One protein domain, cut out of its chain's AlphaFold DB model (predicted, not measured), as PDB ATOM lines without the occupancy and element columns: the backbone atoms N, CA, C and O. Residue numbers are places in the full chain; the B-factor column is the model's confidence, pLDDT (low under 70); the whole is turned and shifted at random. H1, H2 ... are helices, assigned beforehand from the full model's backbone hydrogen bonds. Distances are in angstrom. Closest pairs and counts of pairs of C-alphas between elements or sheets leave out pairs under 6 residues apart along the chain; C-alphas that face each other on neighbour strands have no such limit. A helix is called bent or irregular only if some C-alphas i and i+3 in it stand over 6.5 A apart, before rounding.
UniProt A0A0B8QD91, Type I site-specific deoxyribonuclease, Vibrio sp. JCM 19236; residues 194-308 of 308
ATOM      1  N   ARG A 194     131.896  87.531 152.224       96.06
ATOM      2  CA  ARG A 194     131.827  88.719 151.359       96.06
ATOM      3  C   ARG A 194     131.150  89.850 152.131       96.06
ATOM      4  O   ARG A 194     130.324  89.585 153.004       96.06
ATOM      5  N   TYR A 195     131.450  91.095 151.767       96.75
ATOM      6  CA  TYR A 195     130.982  92.258 152.521       96.75
ATOM      7  C   TYR A 195     129.457  92.271 152.707       96.75
ATOM      8  O   TYR A 195     128.985  92.326 153.837       96.75
ATOM      9  N   HIS A 196     128.677  92.106 151.631       94.62
ATOM     10  CA  HIS A 196     127.209  92.104 151.712       94.62
ATOM     11  C   HIS A 196     126.652  90.971 152.582       94.62
ATOM     12  O   HIS A 196     125.614  91.130 153.214       94.62
ATOM     13  N   GLN A 197     127.342  89.826 152.634       95.69
ATOM     14  CA  GLN A 197     126.936  88.695 153.470       95.69
ATOM     15  C   GLN A 197     127.174  88.987 154.952       95.69
ATOM     16  O   GLN A 197     126.357  88.604 155.781       95.69
ATOM     17  N   MET A 198     128.288  89.645 155.276       96.75
ATOM     18  CA  MET A 198     128.598  90.090 156.632       96.75
ATOM     19  C   MET A 198     127.639  91.197 157.080       96.75
ATOM     20  O   MET A 198     127.065  91.103 158.162       96.75
ATOM     21  N   ASP A 199     127.440  92.209 156.236       96.38
ATOM     22  CA  ASP A 199     126.586  93.366 156.507       96.38
ATOM     23  C   ASP A 199     125.135  92.954 156.781       96.38
ATOM     24  O   ASP A 199     124.571  93.328 157.810       96.38
ATOM     25  N   VAL A 200     124.543  92.108 155.926       96.38
ATOM     26  CA  VAL A 200     123.151  91.673 156.119       96.38
ATOM     27  C   VAL A 200     122.971  90.892 157.418       96.38
ATOM     28  O   VAL A 200     122.018  91.139 158.151       96.38
ATOM     29  N   VAL A 201     123.904  89.993 157.748       96.69
ATOM     30  CA  VAL A 201     123.828  89.206 158.983       96.69
ATOM     31  C   VAL A 201     123.956  90.123 160.196       96.69
ATOM     32  O   VAL A 201     123.116  90.064 161.086       96.69
ATOM     33  N   ARG A 202     124.932  91.038 160.210       96.25
ATOM     34  CA  ARG A 202     125.101  92.000 161.311       96.25
ATOM     35  C   ARG A 202     123.868  92.875 161.513       96.25
ATOM     36  O   ARG A 202     123.447  93.057 162.652       96.25
ATOM     37  N   LYS A 203     123.254  93.365 160.432       96.75
ATOM     38  CA  LYS A 203     122.014  94.155 160.495       96.75
ATOM     39  C   LYS A 203     120.853  93.368 161.093       96.75
ATOM     40  O   LYS A 203     120.148  93.907 161.938       96.75
ATOM     41  N   LEU A 204     120.676  92.103 160.705       96.94
ATOM     42  CA  LEU A 204     119.629  91.243 161.272       96.94
ATOM     43  C   LEU A 204     119.828  91.031 162.770       96.94
ATOM     44  O   LEU A 204     118.885  91.206 163.536       96.94
ATOM     45  N   ILE A 205     121.049  90.688 163.188       95.12
ATOM     46  CA  ILE A 205     121.356  90.443 164.601       95.12
ATOM     47  C   ILE A 205     121.189  91.722 165.415       95.12
ATOM     48  O   ILE A 205     120.540  91.690 166.456       95.12
ATOM     49  N   ALA A 206     121.694  92.857 164.928       95.19
ATOM     50  CA  ALA A 206     121.525  94.144 165.596       95.19
ATOM     51  C   ALA A 206     120.041  94.532 165.718       95.19
ATOM     52  O   ALA A 206     119.596  94.940 166.791       95.19
ATOM     53  N   HIS A 207     119.259  94.358 164.647       96.88
ATOM     54  CA  HIS A 207     117.832  94.666 164.659       96.88
ATOM     55  C   HIS A 207     117.057  93.748 165.608       96.88
ATOM     56  O   HIS A 207     116.257  94.247 166.396       96.88
ATOM     57  N   ALA A 208     117.312  92.436 165.590       95.25
ATOM     58  CA  ALA A 208     116.695  91.487 166.517       95.25
ATOM     59  C   ALA A 208     117.078  91.789 167.975       95.25
ATOM     60  O   ALA A 208     116.212  91.827 168.842       95.25
ATOM     61  N   SER A 209     118.350  92.097 168.238       93.56
ATOM     62  CA  SER A 209     118.844  92.443 169.580       93.56
ATOM     63  C   SER A 209     118.229  93.740 170.118       93.56
ATOM     64  O   SER A 209     118.078  93.895 171.327       93.56
ATOM     65  N   THR A 210     117.861  94.670 169.233       95.00
ATOM     66  CA  THR A 210     117.245  95.958 169.600       95.00
ATOM     67  C   THR A 210     115.727  95.859 169.750       95.00
ATOM     68  O   THR A 210     115.169  96.448 170.666       95.00
ATOM     69  N   ASN A 211     115.054  95.128 168.857       95.50
ATOM     70  CA  ASN A 211     113.590  95.129 168.749       95.50
ATOM     71  C   ASN A 211     112.921  93.863 169.302       95.50
ATOM     72  O   ASN A 211     111.697  93.814 169.398       95.50
ATOM     73  N   GLY A 212     113.696  92.842 169.661       94.06
ATOM     74  CA  GLY A 212     113.187  91.575 170.169       94.06
ATOM     75  C   GLY A 212     112.617  90.661 169.079       94.06
ATOM     76  O   GLY A 212     112.900  90.803 167.884       94.06
ATOM     77  N   VAL A 213     111.829  89.676 169.509       93.25
ATOM     78  CA  VAL A 213     111.220  88.653 168.641       93.25
ATOM     79  C   VAL A 213     109.985  89.177 167.886       93.25
ATOM     80  O   VAL A 213     109.506  90.281 168.131       93.25
ATOM     81  N   GLY A 214     109.454  88.376 166.951       92.69
ATOM     82  CA  GLY A 214     108.230  88.694 166.190       92.69
ATOM     83  C   GLY A 214     108.448  89.508 164.909       92.69
ATOM     84  O   GLY A 214     107.490  89.870 164.232       92.69
ATOM     85  N   GLN A 215     109.703  89.780 164.555       94.44
ATOM     86  CA  GLN A 215     110.066  90.539 163.357       94.44
ATOM     87  C   GLN A 215     110.100  89.652 162.107       94.44
ATOM     88  O   GLN A 215     110.511  88.493 162.168       94.44
ATOM     89  N   THR A 216     109.729  90.223 160.957       95.94
ATOM     90  CA  THR A 216     109.811  89.560 159.645       95.94
ATOM     91  C   THR A 216     110.774  90.321 158.740       95.94
ATOM     92  O   THR A 216     110.656  91.534 158.592       95.94
ATOM     93  N   TYR A 217     111.702  89.609 158.096       95.19
ATOM     94  CA  TYR A 217     112.705  90.204 157.209       95.19
ATOM     95  C   TYR A 217     112.641  89.585 155.812       95.19
ATOM     96  O   TYR A 217     112.580  88.363 155.674       95.19
ATOM     97  N   LEU A 218     112.734  90.419 154.774       95.50
ATOM     98  CA  LEU A 218     112.936  89.981 153.393       95.50
ATOM     99  C   LEU A 218     114.341  90.377 152.936       95.50
ATOM    100  O   LEU A 218     114.672  91.557 152.865       95.50
ATOM    101  N   ILE A 219     115.160  89.382 152.593       93.69
ATOM    102  CA  ILE A 219     116.536  89.588 152.135       93.69
ATOM    103  C   ILE A 219     116.638  89.179 150.670       93.69
ATOM    104  O   ILE A 219     116.483  88.008 150.321       93.69
ATOM    105  N   GLN A 220     116.944  90.143 149.804       91.00
ATOM    106  CA  GLN A 220     117.058  89.917 148.368       91.00
ATOM    107  C   GLN A 220     118.522  89.841 147.945       91.00
ATOM    108  O   GLN A 220     119.278  90.803 148.011       91.00
ATOM    109  N   HIS A 221     118.920  88.662 147.484       88.44
ATOM    110  CA  HIS A 221     120.271  88.369 147.027       88.44
ATOM    111  C   HIS A 221     120.220  87.817 145.601       88.44
ATOM    112  O   HIS A 221     119.496  86.850 145.328       88.44
ATOM    113  N   SER A 222     121.080  88.329 144.720       86.25
ATOM    114  CA  SER A 222     121.232  87.809 143.356       86.25
ATOM    115  C   SER A 222     121.632  86.323 143.336       86.25
ATOM    116  O   SER A 222     122.101  85.749 144.334       86.25
ATOM    117  N   ALA A 223     121.404  85.641 142.213       84.19
ATOM    118  CA  ALA A 223     121.892  84.277 142.006       84.19
ATOM    119  C   ALA A 223     123.435  84.232 142.098       84.19
ATOM    120  O   ALA A 223     124.110  85.173 141.701       84.19
ATOM    121  N   GLY A 224     124.001  83.176 142.696       83.06
ATOM    122  CA  GLY A 224     125.463  83.039 142.852       83.06
ATOM    123  C   GLY A 224     126.131  83.957 143.896       83.06
ATOM    124  O   GLY A 224     127.332  83.853 144.143       83.06
ATOM    125  N   SER A 225     125.373  84.813 144.589       84.75
ATOM    126  CA  SER A 225     125.894  85.709 145.641       84.75
ATOM    127  C   SER A 225     126.328  85.004 146.936       84.75
ATOM    128  O   SER A 225     126.854  85.660 147.835       84.75
ATOM    129  N   GLY A 226     126.109  83.689 147.042       87.12
ATOM    130  CA  GLY A 226     126.413  82.896 148.234       87.12
ATOM    131  C   GLY A 226     125.347  82.981 149.332       87.12
ATOM    132  O   GLY A 226     125.694  82.949 150.508       87.12
ATOM    133  N   LYS A 227     124.060  83.091 148.965       90.00
ATOM    134  CA  LYS A 227     122.905  83.128 149.890       90.00
ATOM    135  C   LYS A 227     122.969  82.101 151.019       90.00
ATOM    136  O   LYS A 227     122.724  82.448 152.165       90.00
ATOM    137  N   SER A 228     123.329  80.862 150.690       85.81
ATOM    138  CA  SER A 228     123.413  79.773 151.661       85.81
ATOM    139  C   SER A 228     124.342  80.119 152.819       85.81
ATOM    140  O   SER A 228     123.939  79.932 153.953       85.81
ATOM    141  N   ASN A 229     125.504  80.732 152.563       88.88
ATOM    142  CA  ASN A 229     126.414  81.150 153.633       88.88
ATOM    143  C   ASN A 229     125.798  82.233 154.531       88.88
ATOM    144  O   ASN A 229     125.971  82.177 155.742       88.88
ATOM    145  N   SER A 230     125.054  83.191 153.967       92.44
ATOM    146  CA  SER A 230     124.344  84.198 154.769       92.44
ATOM    147  C   SER A 230     123.284  83.568 155.672       92.44
ATOM    148  O   SER A 230     123.194  83.952 156.831       92.44
ATOM    149  N   ILE A 231     122.535  82.577 155.174       89.44
ATOM    150  CA  ILE A 231     121.563  81.818 155.980       89.44
ATOM    151  C   ILE A 231     122.286  81.074 157.106       89.44
ATOM    152  O   ILE A 231     121.885  81.182 158.261       89.44
ATOM    153  N   THR A 232     123.382  80.381 156.783       85.31
ATOM    154  CA  THR A 232     124.230  79.679 157.754       85.31
ATOM    155  C   THR A 232     124.677  80.603 158.889       85.31
ATOM    156  O   THR A 232     124.454  80.312 160.060       85.31
ATOM    157  N   TRP A 233     125.293  81.737 158.544       90.88
ATOM    158  CA  TRP A 233     125.838  82.678 159.523       90.88
ATOM    159  C   TRP A 233     124.754  83.390 160.329       90.88
ATOM    160  O   TRP A 233     124.960  83.633 161.517       90.88
ATOM    161  N   ALA A 234     123.607  83.698 159.713       92.94
ATOM    162  CA  ALA A 234     122.459  84.250 160.423       92.94
ATOM    163  C   ALA A 234     121.922  83.253 161.451       92.94
ATOM    164  O   ALA A 234     121.747  83.623 162.607       92.94
ATOM    165  N   ALA A 235     121.730  81.989 161.064       88.19
ATOM    166  CA  ALA A 235     121.233  80.966 161.976       88.19
ATOM    167  C   ALA A 235     122.138  80.814 163.212       88.19
ATOM    168  O   ALA A 235     121.640  80.774 164.332       88.19
ATOM    169  N   TYR A 236     123.464  80.824 163.025       82.50
ATOM    170  CA  TYR A 236     124.422  80.725 164.138       82.50
ATOM    171  C   TYR A 236     124.339  81.898 165.084       82.50
ATOM    172  O   TYR A 236     124.249  81.713 166.293       82.50
ATOM    173  N   GLN A 237     124.365  83.107 164.537       89.88
ATOM    174  CA  GLN A 237     124.384  84.293 165.377       89.88
ATOM    175  C   GLN A 237     123.023  84.548 166.030       89.88
ATOM    176  O   GLN A 237     122.988  85.161 167.086       89.88
ATOM    177  N   LEU A 238     121.916  84.045 165.466       89.94
ATOM    178  CA  LEU A 238     120.600  84.106 166.108       89.94
ATOM    179  C   LEU A 238     120.509  83.199 167.341       89.94
ATOM    180  O   LEU A 238     119.889  83.597 168.321       89.94
ATOM    181  N   ILE A 239     121.160  82.028 167.339       84.31
ATOM    182  CA  ILE A 239     121.230  81.150 168.527       84.31
ATOM    183  C   ILE A 239     121.893  81.878 169.709       84.31
ATOM    184  O   ILE A 239     121.542  81.642 170.864       84.31
ATOM    185  N   GLU A 240     122.826  82.781 169.410       83.19
ATOM    186  CA  GLU A 240     123.593  83.572 170.374       83.19
ATOM    187  C   GLU A 240     123.200  85.062 170.361       83.19
ATOM    188  O   GLU A 240     123.987  85.909 170.779       83.19
ATOM    189  N   ALA A 241     122.005  85.417 169.875       89.81
ATOM    190  CA  ALA A 241     121.544  86.804 169.876       89.81
ATOM    191  C   ALA A 241     120.981  87.162 171.254       89.81
ATOM    192  O   ALA A 241     120.028  86.533 171.705       89.81
ATOM    193  N   TYR A 242     121.535  88.183 171.904       90.50
ATOM    194  CA  TYR A 242     121.093  88.657 173.219       90.50
ATOM    195  C   TYR A 242     120.359  89.993 173.085       90.50
ATOM    196  O   TYR A 242     120.744  90.819 172.255       90.50
ATOM    197  N   PRO A 243     119.328  90.245 173.902       91.75
ATOM    198  CA  PRO A 243     118.630  91.517 173.878       91.75
ATOM    199  C   PRO A 243     119.532  92.632 174.427       91.75
ATOM    200  O   PRO A 243     120.236  92.446 175.421       91.75
ATOM    201  N   LEU A 244     119.481  93.818 173.815       88.81
ATOM    202  CA  LEU A 244     120.202  95.003 174.305       88.81
ATOM    203  C   LEU A 244     119.537  95.638 175.536       88.81
ATOM    204  O   LEU A 244     120.162  96.431 176.234       88.81
ATOM    205  N   SER A 245     118.273  95.303 175.800       85.88
ATOM    206  CA  SER A 245     117.497  95.789 176.939       85.88
ATOM    207  C   SER A 245     116.552  94.702 177.452       85.88
ATOM    208  O   SER A 245     116.061  93.873 176.686       85.88
ATOM    209  N   GLY A 246     116.262  94.709 178.755       84.81
ATOM    210  CA  GLY A 246     115.293  93.791 179.366       84.81
ATOM    211  C   GLY A 246     113.851  94.008 178.885       84.81
ATOM    212  O   GLY A 246     113.050  93.084 178.922       84.81
ATOM    213  N   ASN A 247     113.534  95.202 178.374       86.94
ATOM    214  CA  ASN A 247     112.165  95.614 178.046       86.94
ATOM    215  C   ASN A 247     111.859  95.514 176.545       86.94
ATOM    216  O   ASN A 247     111.328  96.455 175.958       86.94
ATOM    217  N   ILE A 248     112.218  94.397 175.910       91.69
ATOM    218  CA  ILE A 248     111.891  94.136 174.500       91.69
ATOM    219  C   ILE A 248     111.153  92.798 174.350       91.69
ATOM    220  O   ILE A 248     111.378  91.892 175.159       91.69
ATOM    221  N   PRO A 249     110.281  92.638 173.336       92.56
ATOM    222  CA  PRO A 249     109.537  91.402 173.119       92.56
ATOM    223  C   PRO A 249     110.429  90.154 173.106       92.56
ATOM    224  O   PRO A 249     111.415  90.086 172.372       92.56
ATOM    225  N   GLY A 250     110.064  89.149 173.902       87.69
ATOM    226  CA  GLY A 250     110.798  87.882 174.007       87.69
ATOM    227  C   GLY A 250     112.076  87.928 174.852       87.69
ATOM    228  O   GLY A 250     112.709  86.889 175.022       87.69
ATOM    229  N   SER A 251     112.454  89.084 175.409       89.94
ATOM    230  CA  SER A 251     113.582  89.174 176.339       89.94
ATOM    231  C   SER A 251     113.288  88.422 177.637       89.94
ATOM    232  O   SER A 251     112.212  88.555 178.218       89.94
ATOM    233  N   LYS A 252     114.271  87.650 178.104       88.81
ATOM    234  CA  LYS A 252     114.256  86.948 179.401       88.81
ATOM    235  C   LYS A 252     115.291  87.538 180.367       88.81
ATOM    236  O   LYS A 252     115.653  86.895 181.345       88.81
ATOM    237  N   GLY A 253     115.783  88.741 180.061       86.31
ATOM    238  CA  GLY A 253     116.980  89.334 180.655       86.31
ATOM    239  C   GLY A 253     118.078  89.553 179.609       86.31
ATOM    240  O   GLY A 253     118.117  88.887 178.578       86.31
ATOM    241  N   THR A 254     118.976  90.507 179.862       86.44
ATOM    242  CA  THR A 254     120.108  90.846 178.968       86.44
ATOM    243  C   THR A 254     121.223  89.795 178.962       86.44
ATOM    244  O   THR A 254     122.158  89.857 178.165       86.44
ATOM    245  N   ASP A 255     121.152  88.845 179.884       86.06
ATOM    246  CA  ASP A 255     122.068  87.728 180.094       86.06
ATOM    247  C   ASP A 255     121.530  86.400 179.536       86.06
ATOM    248  O   ASP A 255     122.181  85.369 179.691       86.06
ATOM    249  N   GLN A 256     120.376  86.418 178.861       86.62
ATOM    250  CA  GLN A 256     119.779  85.252 178.211       86.62
ATOM    251  C   GLN A 256     119.614  85.486 176.700       86.62
ATOM    252  O   GLN A 256     119.247  86.594 176.297       86.62
ATOM    253  N   PRO A 257     119.847  84.470 175.845       88.38
ATOM    254  CA  PRO A 257     119.560  84.579 174.418       88.38
ATOM    255  C   PRO A 257     118.078  84.874 174.146       88.38
ATOM    256  O   PRO A 257     117.192  84.367 174.834       88.38
ATOM    257  N   LEU A 258     117.811  85.636 173.086       90.06
ATOM    258  CA  LEU A 258     116.470  85.950 172.587       90.06
ATOM    259  C   LEU A 258     115.730  84.720 172.057       90.06
ATOM    260  O   LEU A 258     114.510  84.632 172.183       90.06
ATOM    261  N   PHE A 259     116.453  83.797 171.420       89.00
ATOM    262  CA  PHE A 259     115.858  82.670 170.712       89.00
ATOM    263  C   PHE A 259     116.146  81.350 171.424       89.00
ATOM    264  O   PHE A 259     117.294  80.966 171.668       89.00
ATOM    265  N   ASP A 260     115.075  80.613 171.707       82.12
ATOM    266  CA  ASP A 260     115.182  79.256 172.233       82.12
ATOM    267  C   ASP A 260     115.628  78.273 171.149       82.12
ATOM    268  O   ASP A 260     116.483  77.441 171.422       82.12
ATOM    269  N   SER A 261     115.127  78.422 169.920       80.38
ATOM    270  CA  SER A 261     115.434  77.566 168.764       80.38
ATOM    271  C   SER A 261     115.509  78.392 167.477       80.38
ATOM    272  O   SER A 261     114.891  79.454 167.388       80.38
ATOM    273  N   VAL A 262     116.241  77.901 166.468       84.00
ATOM    274  CA  VAL A 262     116.417  78.579 165.173       84.00
ATOM    275  C   VAL A 262     116.268  77.570 164.039       84.00
ATOM    276  O   VAL A 262     117.221  76.901 163.652       84.00
ATOM    277  N   ILE A 263     115.074  77.535 163.453       83.81
ATOM    278  CA  ILE A 263     114.726  76.565 162.416       83.81
ATOM    279  C   ILE A 263     115.108  77.117 161.040       83.81
ATOM    280  O   ILE A 263     114.624  78.172 160.621       83.81
ATOM    281  N   VAL A 264     115.928  76.372 160.297       84.00
ATOM    282  CA  VAL A 264     116.264  76.682 158.898       84.00
ATOM    283  C   VAL A 264     115.491  75.754 157.967       84.00
ATOM    284  O   VAL A 264     115.704  74.544 157.969       84.00
ATOM    285  N   VAL A 265     114.623  76.325 157.130       82.88
ATOM    286  CA  VAL A 265     113.842  75.579 156.133       82.88
ATOM    287  C   VAL A 265     114.416  75.832 154.740       82.88
ATOM    288  O   VAL A 265     114.543  76.979 154.309       82.88
ATOM    289  N   THR A 266     114.763  74.766 154.017       76.94
ATOM    290  CA  THR A 266     115.232  74.838 152.626       76.94
ATOM    291  C   THR A 266     114.628  73.718 151.781       76.94
ATOM    292  O   THR A 266     114.345  72.628 152.265       76.94
ATOM    293  N   ASP A 267     114.429  73.996 150.494       72.25
ATOM    294  CA  ASP A 267     113.980  73.049 149.472       72.25
ATOM    295  C   ASP A 267     115.115  72.143 148.946       72.25
ATOM    296  O   ASP A 267     114.875  71.155 148.248       72.25
ATOM    297  N   ARG A 268     116.378  72.465 149.257       63.91
ATOM    298  CA  ARG A 268     117.562  71.826 148.669       63.91
ATOM    299  C   ARG A 268     118.209  70.824 149.621       63.91
ATOM    300  O   ARG A 268     119.035  71.190 150.452       63.91
ATOM    301  N   ARG A 269     118.003  69.531 149.349       58.84
ATOM    302  CA  ARG A 269     118.638  68.403 150.072       58.84
ATOM    303  C   ARG A 269     120.170  68.500 150.212       58.84
ATOM    304  O   ARG A 269     120.730  68.003 151.182       58.84
ATOM    305  N   LEU A 270     120.874  69.111 149.248       53.88
ATOM    306  CA  LEU A 270     122.340  69.263 149.299       53.88
ATOM    307  C   LEU A 270     122.790  70.414 150.221       53.88
ATOM    308  O   LEU A 270     123.869  70.328 150.808       53.88
ATOM    309  N   LEU A 271     121.960  71.458 150.387       56.22
ATOM    310  CA  LEU A 271     122.211  72.520 151.370       56.22
ATOM    311  C   LEU A 271     122.170  71.943 152.788       56.22
ATOM    312  O   LEU A 271     122.995  72.323 153.612       56.22
ATOM    313  N   ASP A 272     121.270  70.991 153.046       59.66
ATOM    314  CA  ASP A 272     121.040  70.435 154.382       59.66
ATOM    315  C   ASP A 272     122.266  69.768 154.993       59.66
ATOM    316  O   ASP A 272     122.480  69.882 156.199       59.66
ATOM    317  N   LYS A 273     123.069  69.046 154.200       62.88
ATOM    318  CA  LYS A 273     124.255  68.358 154.731       62.88
ATOM    319  C   LYS A 273     125.356  69.356 155.069       62.88
ATOM    320  O   LYS A 273     125.880  69.323 156.177       62.88
ATOM    321  N   GLN A 274     125.658  70.267 154.142       62.72
ATOM    322  CA  GLN A 274     126.674  71.297 154.365       62.72
ATOM    323  C   GLN A 274     126.281  72.204 155.528       62.72
ATOM    324  O   GLN A 274     127.073  72.366 156.446       62.72
ATOM    325  N   LEU A 275     125.049  72.730 155.540       63.84
ATOM    326  CA  LEU A 275     124.535  73.536 156.647       63.84
ATOM    327  C   LEU A 275     124.717  72.805 157.975       63.84
ATOM    328  O   LEU A 275     125.362  73.343 158.868       63.84
ATOM    329  N   ARG A 276     124.234  71.564 158.075       63.00
ATOM    330  CA  ARG A 276     124.272  70.749 159.297       63.00
ATOM    331  C   ARG A 276     125.677  70.471 159.813       63.00
ATOM    332  O   ARG A 276     125.906  70.625 161.011       63.00
ATOM    333  N   ASP A 277     126.589  70.055 158.937       66.19
ATOM    334  CA  ASP A 277     127.972  69.755 159.320       66.19
ATOM    335  C   ASP A 277     128.664  71.028 159.827       66.19
ATOM    336  O   ASP A 277     129.320  71.007 160.866       66.19
ATOM    337  N   ASN A 278     128.385  72.168 159.193       63.47
ATOM    338  CA  ASN A 278     128.874  73.460 159.652       63.47
ATOM    339  C   ASN A 278     128.283  73.871 161.010       63.47
ATOM    340  O   ASN A 278     129.019  74.396 161.840       63.47
ATOM    341  N   ILE A 279     126.977  73.650 161.263       62.53
ATOM    342  CA  ILE A 279     126.338  74.126 162.511       62.53
ATOM    343  C   ILE A 279     126.982  73.427 163.711       62.53
ATOM    344  O   ILE A 279     127.263  74.047 164.737       62.53
ATOM    345  N   LYS A 280     127.298  72.139 163.549       63.53
ATOM    346  CA  LYS A 280     127.971  71.336 164.573       63.53
ATOM    347  C   LYS A 280     129.390  71.809 164.887       63.53
ATOM    348  O   LYS A 280     129.837  71.622 166.011       63.53
ATOM    349  N   GLU A 281     130.109  72.389 163.927       61.88
ATOM    350  CA  GLU A 281     131.475  72.876 164.164       61.88
ATOM    351  C   GLU A 281     131.528  74.200 164.935       61.88
ATOM    352  O   GLU A 281     132.552  74.488 165.562       61.88
ATOM    353  N   PHE A 282     130.451  74.992 164.882       58.56
ATOM    354  CA  PHE A 282     130.346  76.291 165.556       58.56
ATOM    355  C   PHE A 282     129.733  76.204 166.955       58.56
ATOM    356  O   PHE A 282     130.146  76.955 167.831       58.56
ATOM    357  N   SER A 283     128.783  75.296 167.180       53.84
ATOM    358  CA  SER A 283     128.167  75.118 168.496       53.84
ATOM    359  C   SER A 283     129.027  74.216 169.386       53.84
ATOM    360  O   SER A 283     129.080  73.004 169.180       53.84
ATOM    361  N   GLU A 284     129.650  74.775 170.427       49.16
ATOM    362  CA  GLU A 284     130.258  73.974 171.509       49.16
ATOM    363  C   GLU A 284     129.202  73.196 172.312       49.16
ATOM    364  O   GLU A 284     129.492  72.170 172.934       49.16
ATOM    365  N   VAL A 285     127.942  73.635 172.249       45.97
ATOM    366  CA  VAL A 285     126.819  72.961 172.892       45.97
ATOM    367  C   VAL A 285     126.416  71.749 172.047       45.97
ATOM    368  O   VAL A 285     125.891  71.866 170.938       45.97
ATOM    369  N   LYS A 286     126.656  70.554 172.596       40.03
ATOM    370  CA  LYS A 286     126.530  69.242 171.931       40.03
ATOM    371  C   LYS A 286     125.118  68.839 171.447       40.03
ATOM    372  O   LYS A 286     124.977  67.742 170.921       40.03
ATOM    373  N   ASN A 287     124.091  69.690 171.551       46.16
ATOM    374  CA  ASN A 287     122.681  69.303 171.341       46.16
ATOM    375  C   ASN A 287     121.866  70.194 170.372       46.16
ATOM    376  O   ASN A 287     120.642  70.119 170.377       46.16
ATOM    377  N   ILE A 288     122.509  71.016 169.532       55.66
ATOM    378  CA  ILE A 288     121.853  72.155 168.839       55.66
ATOM    379  C   ILE A 288     121.470  71.899 167.359       55.66
ATOM    380  O   ILE A 288     121.016  72.794 166.665       55.66
ATOM    381  N   VAL A 289     121.656  70.693 166.808       60.91
ATOM    382  CA  VAL A 289     121.405  70.482 165.362       60.91
ATOM    383  C   VAL A 289     120.688  69.169 165.109       60.91
ATOM    384  O   VAL A 289     121.313  68.105 165.049       60.91
ATOM    385  N   ALA A 290     119.370  69.249 164.937       64.12
ATOM    386  CA  ALA A 290     118.521  68.110 164.630       64.12
ATOM    387  C   ALA A 290     117.928  68.260 163.222       64.12
ATOM    388  O   ALA A 290     117.138  69.168 162.976       64.12
ATOM    389  N   PRO A 291     118.289  67.386 162.274       67.00
ATOM    390  CA  PRO A 291     117.608  67.370 160.995       67.00
ATOM    391  C   PRO A 291     116.205  66.798 161.134       67.00
ATOM    392  O   PRO A 291     116.020  65.779 161.797       67.00
ATOM    393  N   ALA A 292     115.250  67.413 160.450       68.44
ATOM    394  CA  ALA A 292     113.895  66.907 160.356       68.44
ATOM    395  C   ALA A 292     113.471  66.847 158.889       68.44
ATOM    396  O   ALA A 292     113.402  67.866 158.206       68.44
ATOM    397  N   PHE A 293     113.192  65.641 158.405       75.00
ATOM    398  CA  PHE A 293     112.666  65.390 157.064       75.00
ATOM    399  C   PHE A 293     111.153  65.140 157.077       75.00
ATOM    400  O   PHE A 293     110.514  65.138 156.024       75.00
ATOM    401  N   LYS A 294     110.575  64.928 158.264       80.12
ATOM    402  CA  LYS A 294     109.135  64.760 158.499       80.12
ATOM    403  C   LYS A 294     108.684  65.632 159.669       80.12
ATOM    404  O   LYS A 294     109.462  65.914 160.579       80.12
ATOM    405  N   SER A 295     107.404  66.000 159.688       79.19
ATOM    406  CA  SER A 295     106.808  66.793 160.773       79.19
ATOM    407  C   SER A 295     106.933  66.122 162.147       79.19
ATOM    408  O   SER A 295     107.134  66.810 163.144       79.19
ATOM    409  N   SER A 296     106.888  64.787 162.204       82.75
ATOM    410  CA  SER A 296     107.100  64.017 163.435       82.75
ATOM    411  C   SER A 296     108.524  64.145 163.987       82.75
ATOM    412  O   SER A 296     108.705  64.233 165.198       82.75
ATOM    413  N   GLU A 297     109.531  64.195 163.111       78.88
ATOM    414  CA  GLU A 297     110.935  64.381 163.496       78.88
ATOM    415  C   GLU A 297     111.173  65.801 164.022       78.88
ATOM    416  O   GLU A 297     111.828  65.968 165.047       78.88
ATOM    417  N   LEU A 298     110.576  66.811 163.371       76.38
ATOM    418  CA  LEU A 298     110.643  68.203 163.828       76.38
ATOM    419  C   LEU A 298     109.982  68.365 165.199       76.38
ATOM    420  O   LEU A 298     110.568  68.958 166.100       76.38
ATOM    421  N   LYS A 299     108.790  67.784 165.375       77.12
ATOM    422  CA  LYS A 299     108.081  67.779 166.658       77.12
ATOM    423  C   LYS A 299     108.945  67.162 167.762       77.12
ATOM    424  O   LYS A 299     109.133  67.780 168.802       77.12
ATOM    425  N   SER A 300     109.533  65.992 167.504       77.88
ATOM    426  CA  SER A 300     110.406  65.316 168.469       77.88
ATOM    427  C   SER A 300     111.672  66.117 168.790       77.88
ATOM    428  O   SER A 300     112.135  66.101 169.930       77.88
ATOM    429  N   ALA A 301     112.245  66.833 167.817       73.62
ATOM    430  CA  ALA A 301     113.392  67.705 168.059       73.62
ATOM    431  C   ALA A 301     113.031  68.864 169.004       73.62
ATOM    432  O   ALA A 301     113.726  69.072 169.998       73.62
ATOM    433  N   LEU A 302     111.906  69.537 168.740       71.69
ATOM    434  CA  LEU A 302     111.406  70.648 169.552       71.69
ATOM    435  C   LEU A 302     111.057  70.217 170.987       71.69
ATOM    436  O   LEU A 302     111.452  70.887 171.937       71.69
ATOM    437  N   GLU A 303     110.363  69.087 171.157       76.00
ATOM    438  CA  GLU A 303     109.932  68.583 172.474       76.00
ATOM    439  C   GLU A 303     111.103  68.127 173.354       76.00
ATOM    440  O   GLU A 303     111.070  68.294 174.570       76.00
ATOM    441  N   ASN A 304     112.171  67.594 172.754       68.31
ATOM    442  CA  ASN A 304     113.342  67.116 173.494       68.31
ATOM    443  C   ASN A 304     114.332  68.234 173.873       68.31
ATOM    444  O   ASN A 304     115.460  67.939 174.273       68.31
ATOM    445  N   GLY A 305     113.964  69.508 173.695       56.00
ATOM    446  CA  GLY A 305     114.853  70.643 173.960       56.00
ATOM    447  C   GLY A 305     116.105  70.650 173.077       56.00
ATOM    448  O   GLY A 305     117.074  71.352 173.373       56.00
ATOM    449  N   LYS A 306     116.108  69.872 171.984       49.38
ATOM    450  CA  LYS A 306     117.113  70.025 170.940       49.38
ATOM    451  C   LYS A 306     116.722  71.285 170.198       49.38
ATOM    452  O   LYS A 306     115.781  71.263 169.410       49.38
ATOM    453  N   LYS A 307     117.419  72.382 170.498       47.44
ATOM    454  CA  LYS A 307     117.321  73.622 169.727       47.44
ATOM    455  C   LYS A 307     117.489  73.225 168.257       47.44
ATOM    456  O   LYS A 307     118.538  72.701 167.900       47.44
ATOM    457  N   SER A 308     116.414  73.291 167.478       38.28
ATOM    458  CA  SER A 308     116.320  72.793 166.096       38.28
ATOM    459  C   SER A 308     116.467  73.924 165.106       38.28
ATOM    460  O   SER A 308     115.868  74.980 165.425       38.28
TER     461      SER A 308
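What this domain is: This is residues 194 to 308 of the 308 residues of the protein "Type I site-specific deoxyribonuclease" of Vibrio sp. JCM 19236 (UniProt A0A0B8QD91). Three helices, H1, H2 and H3, make a fanned row with H2 in the middle, H2 running the same way as H1 at a tilt of 31 degrees and the same way as H3 at a tilt of 41 degrees, while the short H4 lies off to one side and touches none of them. Long links without named elements join them, and residues 213 to 221 and 259 to 267 run back along one face of the row, the face toward which H4 lies. The printed part has 115 residues, with four named helices in the order H1, H2, H3, H4 and no named strand; the class is all helix, though under half of the residues, 53 of the 115, are in named elements. The whole is compact, with a radius of gyration of the C-alphas of 14.6 A, and it spans 40 by 37 by 25 A.

How they stand to each other: H1, residues 195 to 211, touches H2, residues 227 to 239. Their closest C-alphas are those of Val 201 and Ala 234, 5.3 A apart. They run the same way at a shallow tilt of 31 degrees. H2 also touches H3, residues 269 to 282, and the closest C-alphas are those of Thr 232 and Leu 275, 6.2 A apart. These two run the same way at a steep tilt of 41 degrees. H1 and H3 are apart. H4, residues 295 to 303, is apart from H1, H2 and H3. Every O i to N i+4 pair is within hydrogen-bond range in H1, H2 and H4, and 8 of 10 are in H3.

Where its parts are: H1 has 17 residues and measures 24.0 A from C-alpha 195 at (130.982, 92.258, 152.521) to C-alpha 211 at (113.590, 95.129, 168.749). H2 has 13 residues and measures 18.8 A from its first to its last C-alpha. H3, 14 residues, measures 21.0 A. H4, 9 residues, measures 12.2 A and ends with C-alpha 303 at (109.932, 68.583, 172.474). No helix is bent.

The domain as a whole: The C-alphas of Asn 247 and Leu 270, 40.3 A apart, are the two farthest apart. The printed part has no cut and ends at residue 308, the chain's last residue. The three links are long: 15 residues between H1 and H2, 29 between H2 and H3, and 12 between H3 and H4. The mean pLDDT of the printed part is 80.2. Confidence is low, under 70, at 30 residues, namely 268 to 292 and 304 to 308; the mean pLDDT of H3 is 61.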